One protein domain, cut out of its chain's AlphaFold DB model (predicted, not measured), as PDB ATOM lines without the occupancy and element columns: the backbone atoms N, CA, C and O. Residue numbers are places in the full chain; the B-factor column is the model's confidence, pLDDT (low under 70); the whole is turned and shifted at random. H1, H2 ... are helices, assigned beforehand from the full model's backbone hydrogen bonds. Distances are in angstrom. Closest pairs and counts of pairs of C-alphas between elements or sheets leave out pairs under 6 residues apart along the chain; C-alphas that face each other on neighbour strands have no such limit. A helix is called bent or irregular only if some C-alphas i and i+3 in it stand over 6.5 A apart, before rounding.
ATOM      1  N   GLU A  75       7.474  22.556  -7.527       85.44
ATOM      2  CA  GLU A  75       7.441  21.093  -7.384       85.44
ATOM      3  C   GLU A  75       7.933  20.399  -8.671       85.44
ATOM      4  O   GLU A  75       8.577  19.350  -8.627       85.44
ATOM      5  N   GLU A  76       7.729  21.058  -9.813       86.56
ATOM      6  CA  GLU A  76       8.243  20.692 -11.131       86.56
ATOM      7  C   GLU A  76       9.781  20.704 -11.181       86.56
ATOM      8  O   GLU A  76      10.382  19.681 -11.517       86.56
ATOM      9  N   ASP A  77      10.434  21.789 -10.744       88.38
ATOM     10  CA  ASP A  77      11.901  21.869 -10.677       88.38
ATOM     11  C   ASP A  77      12.489  20.768  -9.787       88.38
ATOM     12  O   ASP A  77      13.519  20.164 -10.099       88.38
ATOM     13  N   ARG A  78      11.836  20.471  -8.657       88.94
ATOM     14  CA  ARG A  78      12.276  19.403  -7.747       88.94
ATOM     15  C   ARG A  78      12.193  18.033  -8.413       88.94
ATOM     16  O   ARG A  78      13.117  17.232  -8.264       88.94
ATOM     17  N   ALA A  79      11.124  17.772  -9.160       89.19
ATOM     18  CA  ALA A  79      10.960  16.534  -9.908       89.19
ATOM     19  C   ALA A  79      12.021  16.387 -11.014       89.19
ATOM     20  O   ALA A  79      12.574  15.299 -11.187       89.19
ATOM     21  N   LEU A  80      12.353  17.471 -11.722       90.00
ATOM     22  CA  LEU A  80      13.405  17.482 -12.744       90.00
ATOM     23  C   LEU A  80      14.792  17.232 -12.147       90.00
ATOM     24  O   LEU A  80      15.532  16.381 -12.640       90.00
ATOM     25  N   LEU A  81      15.121  17.895 -11.037       88.69
ATOM     26  CA  LEU A  81      16.386  17.680 -10.333       88.69
ATOM     27  C   LEU A  81      16.504  16.254  -9.778       88.69
ATOM     28  O   LEU A  81      17.595  15.683  -9.780       88.69
ATOM     29  N   LYS A  82      15.390  15.650  -9.349       91.38
ATOM     30  CA  LYS A  82      15.364  14.245  -8.933       91.38
ATOM     31  C   LYS A  82      15.642  13.305 -10.109       91.38
ATOM     32  O   LYS A  82      16.518  12.454  -9.997       91.38
ATOM     33  N   LYS A  83      14.973  13.503 -11.252       90.50
ATOM     34  CA  LYS A  83      15.251  12.743 -12.486       90.50
ATOM     35  C   LYS A  83      16.707  12.886 -12.921       90.50
ATOM     36  O   LYS A  83      17.317  11.909 -13.337       90.50
ATOM     37  N   LEU A  84      17.276  14.085 -12.797       91.31
ATOM     38  CA  LEU A  84      18.677  14.344 -13.111       91.31
ATOM     39  C   LEU A  84      19.623  13.543 -12.202       91.31
ATOM     40  O   LEU A  84      20.577  12.946 -12.695       91.31
ATOM     41  N   ALA A  85      19.336  13.491 -10.897       89.56
ATOM     42  CA  ALA A  85      20.125  12.733  -9.924       89.56
ATOM     43  C   ALA A  85      20.086  11.212 -10.165       89.56
ATOM     44  O   ALA A  85      21.021  10.504  -9.797       89.56
ATOM     45  N   GLU A  86      19.028  10.705 -10.798       93.00
ATOM     46  CA  GLU A  86      18.879   9.288 -11.145       93.00
ATOM     47  C   GLU A  86      19.701   8.883 -12.389       93.00
ATOM     48  O   GLU A  86      19.932   7.691 -12.621       93.00
ATOM     49  N   ILE A  87      20.194   9.840 -13.191       93.25
ATOM     50  CA  ILE A  87      21.006   9.540 -14.379       93.25
ATOM     51  C   ILE A  87      22.418   9.115 -13.962       93.25
ATOM     52  O   ILE A  87      23.284   9.927 -13.643       93.25
ATOM     53  N   GLN A  88      22.692   7.818 -14.069       92.25
ATOM     54  CA  GLN A  88      24.019   7.258 -13.813       92.25
ATOM     55  C   GLN A  88      24.888   7.273 -15.076       92.25
ATOM     56  O   GLN A  88      24.787   6.378 -15.915       92.25
ATOM     57  N   LEU A  89      25.735   8.292 -15.230       94.31
ATOM     58  CA  LEU A  89      26.652   8.415 -16.373       94.31
ATOM     59  C   LEU A  89      27.974   7.659 -16.165       94.31
ATOM     60  O   LEU A  89      28.479   7.019 -17.084       94.31
ATOM     61  N   LEU A  90      28.539   7.745 -14.958       94.44
ATOM     62  CA  LEU A  90      29.871   7.213 -14.663       94.44
ATOM     63  C   LEU A  90      29.966   5.685 -14.772       94.44
ATOM     64  O   LEU A  90      30.936   5.230 -15.372       94.44
ATOM     65  N   PRO A  91      29.000   4.886 -14.273       95.38
ATOM     66  CA  PRO A  91      29.066   3.434 -14.425       95.38
ATOM     67  C   PRO A  91      29.092   2.994 -15.893       95.38
ATOM     68  O   PRO A  91      29.891   2.137 -16.257       95.38
ATOM     69  N   ASP A  92      28.285   3.623 -16.751       94.69
ATOM     70  CA  ASP A  92      28.262   3.335 -18.189       94.69
ATOM     71  C   ASP A  92      29.591   3.682 -18.862       94.69
ATOM     72  O   ASP A  92      30.092   2.917 -19.687       94.69
ATOM     73  N   LEU A  93      30.168   4.836 -18.511       96.12
ATOM     74  CA  LEU A  93      31.468   5.247 -19.030       96.12
ATOM     75  C   LEU A  93      32.567   4.284 -18.576       96.12
ATOM     76  O   LEU A  93      33.395   3.883 -19.388       96.12
ATOM     77  N   PHE A  94      32.554   3.885 -17.305       97.00
ATOM     78  CA  PHE A  94      33.527   2.945 -16.761       97.00
ATOM     79  C   PHE A  94      33.415   1.572 -17.425       97.00
ATOM     80  O   PHE A  94      34.420   1.023 -17.864       97.00
ATOM     81  N   ALA A  95      32.195   1.056 -17.586       95.56
ATOM     82  CA  ALA A  95      31.951  -0.191 -18.300       95.56
ATOM     83  C   ALA A  95      32.451  -0.110 -19.749       95.56
ATOM     84  O   ALA A  95      33.092  -1.037 -20.234       95.56
ATOM     85  N   LEU A  96      32.207   1.007 -20.442       96.56
ATOM     86  CA  LEU A  96      32.699   1.194 -21.802       96.56
ATOM     87  C   LEU A  96      34.232   1.202 -21.857       96.56
ATOM     88  O   LEU A  96      34.807   0.517 -22.697       96.56
ATOM     89  N   LEU A  97      34.890   1.931 -20.953       96.69
ATOM     90  CA  LEU A  97      36.353   1.977 -20.862       96.69
ATOM     91  C   LEU A  97      36.948   0.602 -20.554       96.69
ATOM     92  O   LEU A  97      37.912   0.202 -21.201       96.69
ATOM     93  N   GLN A  98      36.337  -0.150 -19.639       97.19
ATOM     94  CA  GLN A  98      36.782  -1.496 -19.296       97.19
ATOM     95  C   GLN A  98      36.701  -2.439 -20.503       97.19
ATOM     96  O   GLN A  98      37.608  -3.235 -20.718       97.19
ATOM     97  N   ARG A  99      35.664  -2.317 -21.340       96.50
ATOM     98  CA  ARG A  99      35.535  -3.099 -22.583       96.50
ATOM     99  C   ARG A  99      36.601  -2.743 -23.620       96.50
ATOM    100  O   ARG A  99      36.987  -3.603 -24.409       96.50
ATOM    101  N   VAL A 100      37.079  -1.494 -23.641       96.81
ATOM    102  CA  VAL A 100      38.243  -1.112 -24.464       96.81
ATOM    103  C   VAL A 100      39.510  -1.744 -23.903       96.81
ATOM    104  O   VAL A 100      40.295  -2.318 -24.651       96.81
ATOM    105  N   GLU A 101      39.709  -1.641 -22.588       96.50
ATOM    106  CA  GLU A 101      40.903  -2.133 -21.898       96.50
ATOM    107  C   GLU A 101      41.068  -3.651 -22.039       96.50
ATOM    108  O   GLU A 101      42.163  -4.132 -22.324       96.50
ATOM    109  N   THR A 102      39.978  -4.412 -21.914       97.00
ATOM    110  CA  THR A 102      39.981  -5.872 -22.100       97.00
ATOM    111  C   THR A 102      40.083  -6.296 -23.567       97.00
ATOM    112  O   THR A 102      40.244  -7.484 -23.850       97.00
ATOM    113  N   GLY A 103      39.990  -5.349 -24.506       95.50
ATOM    114  CA  GLY A 103      40.017  -5.602 -25.945       95.50
ATOM    115  C   GLY A 103      38.708  -6.153 -26.518       95.50
ATOM    116  O   GLY A 103      38.693  -6.559 -27.680       95.50
ATOM    117  N   GLU A 104      37.615  -6.163 -25.744       96.56
ATOM    118  CA  GLU A 104      36.281  -6.548 -26.232       96.56
ATOM    119  C   GLU A 104      35.809  -5.604 -27.346       96.56
ATOM    120  O   GLU A 104      35.222  -6.040 -28.337       96.56
ATOM    121  N   ILE A 105      36.110  -4.312 -27.205       96.56
ATOM    122  CA  ILE A 105      35.936  -3.320 -28.263       96.56
ATOM    123  C   ILE A 105      37.287  -2.724 -28.643       96.56
ATOM    124  O   ILE A 105      38.137  -2.444 -27.797       96.56
ATOM    125  N   LYS A 106      37.497  -2.495 -29.940       94.62
ATOM    126  CA  LYS A 106      38.687  -1.780 -30.398       94.62
ATOM    127  C   LYS A 106      38.540  -0.301 -30.061       94.62
ATOM    128  O   LYS A 106      37.452   0.254 -30.176       94.62
ATOM    129  N   GLY A 107      39.650   0.369 -29.753       93.25
ATOM    130  CA  GLY A 107      39.639   1.814 -29.491       93.25
ATOM    131  C   GLY A 107      39.032   2.637 -30.638       93.25
ATOM    132  O   GLY A 107      38.325   3.606 -30.385       93.25
ATOM    133  N   GLN A 108      39.219   2.207 -31.892       95.31
ATOM    134  CA  GLN A 108      38.600   2.838 -33.068       95.31
ATOM    135  C   GLN A 108      37.059   2.773 -33.064       95.31
ATOM    136  O   GLN A 108      36.410   3.628 -33.656       95.31
ATOM    137  N   ASP A 109      36.480   1.776 -32.387       95.12
ATOM    138  CA  ASP A 109      35.038   1.538 -32.314       95.12
ATOM    139  C   ASP A 109      34.416   2.150 -31.046       95.12
ATOM    140  O   ASP A 109      33.206   2.056 -30.841       95.12
ATOM    141  N   PHE A 110      35.212   2.818 -30.202       95.81
ATOM    142  CA  PHE A 110      34.741   3.443 -28.964       95.81
ATOM    143  C   PHE A 110      33.555   4.382 -29.199       95.81
ATOM    144  O   PHE A 110      32.542   4.281 -28.505       95.81
ATOM    145  N   ASP A 111      33.645   5.261 -30.205       94.94
ATOM    146  CA  ASP A 111      32.574   6.221 -30.482       94.94
ATOM    147  C   ASP A 111      31.270   5.508 -30.870       94.94
ATOM    148  O   ASP A 111      30.199   5.858 -30.370       94.94
ATOM    149  N   ASN A 112      31.352   4.429 -31.656       95.81
ATOM    150  CA  ASN A 112      30.189   3.626 -32.048       95.81
ATOM    151  C   ASN A 112      29.446   3.060 -30.825       95.81
ATOM    152  O   ASN A 112      28.217   2.988 -30.818       95.81
ATOM    153  N   HIS A 113      30.176   2.728 -29.759       95.75
ATOM    154  CA  HIS A 113      29.613   2.214 -28.511       95.75
ATOM    155  C   HIS A 113      29.254   3.301 -27.481       95.75
ATOM    156  O   HIS A 113      28.551   3.009 -26.514       95.75
ATOM    157  N   ALA A 114      29.635   4.563 -27.702       96.31
ATOM    158  CA  ALA A 114      29.322   5.689 -26.816       96.31
ATOM    159  C   ALA A 114      27.897   6.264 -27.003       96.31
ATOM    160  O   ALA A 114      27.529   7.245 -26.355       96.31
ATOM    161  N   GLY A 115      27.070   5.681 -27.880       96.00
ATOM    162  CA  GLY A 115      25.686   6.117 -28.140       96.00
ATOM    163  C   GLY A 115      24.816   6.305 -26.882       96.00
ATOM    164  O   GLY A 115      24.240   7.381 -26.715       96.00
ATOM    165  N   PRO A 116      24.751   5.328 -25.956       94.44
ATOM    166  CA  PRO A 116      23.984   5.461 -24.714       94.44
ATOM    167  C   PRO A 116      24.460   6.614 -23.817       94.44
ATOM    168  O   PRO A 116      23.641   7.347 -23.262       94.44
ATOM    169  N   ILE A 117      25.778   6.827 -23.728       96.81
ATOM    170  CA  ILE A 117      26.387   7.931 -22.969       96.81
ATOM    171  C   ILE A 117      25.965   9.271 -23.580       96.81
ATOM    172  O   ILE A 117      25.531  10.171 -22.861       96.81
ATOM    173  N   ARG A 118      26.014   9.388 -24.914       96.62
ATOM    174  CA  ARG A 118      25.553  10.581 -25.644       96.62
ATOM    175  C   ARG A 118      24.075  10.873 -25.390       96.62
ATOM    176  O   ARG A 118      23.717  12.026 -25.156       96.62
ATOM    177  N   LEU A 119      23.227   9.844 -25.371       95.88
ATOM    178  CA  LEU A 119      21.804   9.995 -25.065       95.88
ATOM    179  C   LEU A 119      21.578  10.485 -23.626       95.88
ATOM    180  O   LEU A 119      20.812  11.422 -23.414       95.88
ATOM    181  N   LYS A 120      22.285   9.907 -22.646       95.75
ATOM    182  CA  LYS A 120      22.226  10.350 -21.242       95.75
ATOM    183  C   LYS A 120      22.676  11.804 -21.081       95.75
ATOM    184  O   LYS A 120      21.992  12.572 -20.411       95.75
ATOM    185  N   LEU A 121      23.770  12.203 -21.733       96.25
ATOM    186  CA  LEU A 121      24.245  13.593 -21.743       96.25
ATOM    187  C   LEU A 121      23.220  14.552 -22.355       96.25
ATOM    188  O   LEU A 121      23.003  15.642 -21.826       96.25
ATOM    189  N   ASN A 122      22.563  14.146 -23.442       95.12
ATOM    190  CA  ASN A 122      21.505  14.950 -24.039       95.12
ATOM    191  C   ASN A 122      20.318  15.119 -23.081       95.12
ATOM    192  O   ASN A 122      19.842  16.234 -22.901       95.12
ATOM    193  N   ASN A 123      19.890  14.049 -22.406       94.25
ATOM    194  CA  ASN A 123      18.807  14.120 -21.421       94.25
ATOM    195  C   ASN A 123      19.166  15.021 -20.231       94.25
ATOM    196  O   ASN A 123      18.350  15.844 -19.830       94.25
ATOM    197  N   ILE A 124      20.401  14.926 -19.716       94.00
ATOM    198  CA  ILE A 124      20.927  15.838 -18.685       94.00
ATOM    199  C   ILE A 124      20.791  17.291 -19.143       94.00
ATOM    200  O   ILE A 124      20.265  18.128 -18.413       94.00
ATOM    201  N   ARG A 125      21.236  17.591 -20.369       92.75
ATOM    202  CA  ARG A 125      21.146  18.937 -20.935       92.75
ATOM    203  C   ARG A 125      19.699  19.415 -21.040       92.75
ATOM    204  O   ARG A 125      19.441  20.559 -20.687       92.75
ATOM    205  N   MET A 126      18.782  18.569 -21.508       92.31
ATOM    206  CA  MET A 126      17.358  18.911 -21.612       92.31
ATOM    207  C   MET A 126      16.759  19.232 -20.242       92.31
ATOM    208  O   MET A 126      16.194  20.306 -20.077       92.31
ATOM    209  N   TYR A 127      16.977  18.381 -19.234       92.31
ATOM    210  CA  TYR A 127      16.460  18.632 -17.885       92.31
ATOM    211  C   TYR A 127      17.045  19.892 -17.250       92.31
ATOM    212  O   TYR A 127      16.328  20.615 -16.572       92.31
ATOM    213  N   LEU A 128      18.325  20.189 -17.482       89.88
ATOM    214  CA  LEU A 128      18.916  21.443 -17.013       89.88
ATOM    215  C   LEU A 128      18.290  22.652 -17.719       89.88
ATOM    216  O   LEU A 128      17.994  23.642 -17.069       89.88
ATOM    217  N   GLN A 129      18.039  22.593 -19.024       89.88
ATOM    218  CA  GLN A 129      17.437  23.722 -19.744       89.88
ATOM    219  C   GLN A 129      16.000  24.039 -19.308       89.88
ATOM    220  O   GLN A 129      15.566  25.176 -19.472       89.88
ATOM    221  N   GLU A 130      15.284  23.062 -18.753       88.94
ATOM    222  CA  GLU A 130      13.930  23.245 -18.220       88.94
ATOM    223  C   GLU A 130      13.908  23.949 -16.853       88.94
ATOM    224  O   GLU A 130      12.897  24.556 -16.510       88.94
ATOM    225  N   VAL A 131      15.009  23.925 -16.089       89.12
ATOM    226  CA  VAL A 131      15.079  24.597 -14.782       89.12
ATOM    227  C   VAL A 131      15.321  26.093 -14.978       89.12
ATOM    228  O   VAL A 131      16.380  26.510 -15.466       89.12
ATOM    229  N   GLU A 132      14.358  26.921 -14.561       86.12
ATOM    230  CA  GLU A 132      14.459  28.371 -14.734       86.12
ATOM    231  C   GLU A 132      15.703  28.922 -14.024       86.12
ATOM    232  O   GLU A 132      15.977  28.662 -12.850       86.12
ATOM    233  N   GLY A 133      16.485  29.702 -14.769       85.56
ATOM    234  CA  GLY A 133      17.631  30.408 -14.221       85.56
ATOM    235  C   GLY A 133      18.818  29.524 -13.831       85.56
ATOM    236  O   GLY A 133      19.738  30.014 -13.178       85.56
ATOM    237  N   ILE A 134      18.857  28.243 -14.215       86.44
ATOM    238  CA  ILE A 134      20.058  27.421 -13.986       86.44
ATOM    239  C   ILE A 134      21.176  27.721 -14.992       86.44
ATOM    240  O   ILE A 134      22.348  27.522 -14.691       86.44
ATOM    241  N   CYS A 135      20.806  28.194 -16.186       84.69
ATOM    242  CA  CYS A 135      21.743  28.556 -17.250       84.69
ATOM    243  C   CYS A 135      22.074  30.057 -17.277       84.69
ATOM    244  O   CYS A 135      22.829  30.476 -18.149       84.69
ATOM    245  N   GLU A 136      21.491  30.863 -16.384       89.19
ATOM    246  CA  GLU A 136      21.757  32.304 -16.329       89.19
ATOM    247  C   GLU A 136      22.856  32.614 -15.311       89.19
ATOM    248  O   GLU A 136      22.944  32.005 -14.241       89.19
TER     249      GLU A 136
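Overview. This is residues 75 to 136 of the 173 residues of the protein "Mediator of RNA polymerase II transcription subunit 9" of Metschnikowia sp. JCM 33374 (UniProt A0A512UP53). The longest helix, H4, follows H3 nearly end to end in one arm of a long, thin helical hairpin, and H1 and H2, one after the other, make the second arm beside it. The chain folds back between H2 and H3 at residues 102 to 106, at one end of the rod. The printed part has 62 residues with four named helices, in the order H1, H2, H3, H4, and no named strand; its class is all helix. It is loose, with a radius of gyration of the C-alphas of 15.0 A, and spans 46 by 18 by 15 A.

Arrangement. H4, residues 115 to 130, touches H1, residues 75 to 86, with its residues 124 to 130 alone. The closest C-alphas, of Leu 80 and Tyr 127, are 6.1 A apart, and the helices run opposite ways at a shallow tilt of 21 degrees. H2, residues 90 to 101, is close to H4 but not clearly touching: the closest C-alphas, of Asp 92 and Ile 117, are 6.9 A apart. H2 touches H3, residues 107 to 113, with its residues 96 to 100 alone, the closest C-alphas being those of Val 100 and Gly 107 at 6.0 A. These two form a helical hairpin, opposite ways at a tilt of 36 degrees, only just steep. H3 and H4 meet only through their link; H1 is apart from H2 and from H3. Every O i to N i+4 pair is within hydrogen-bond range in H1, H2 and H4; in H3 1 of 3 is, beside 3 of 4 O i to N i+3 pairs.

Along the chain. H4 runs 23.0 A from C-alpha 115 to C-alpha 130 at (13.930, 23.245, -18.220). H1 begins at C-alpha 75, (7.441, 21.093, -7.384), and is 16.9 A long; H2 is 16.2 A. H3, 10.1 A, is irregular, with C-alphas 108 and 111 7.4 A apart.

Size, cuts and confidence. The C-alphas of Glu 75 and Gly 103 are the two farthest apart, at 46.0 A. The printed part has no cut, and the three links between helices are tight. The mean pLDDT of the printed part is 93.1, and no printed residue is under 70.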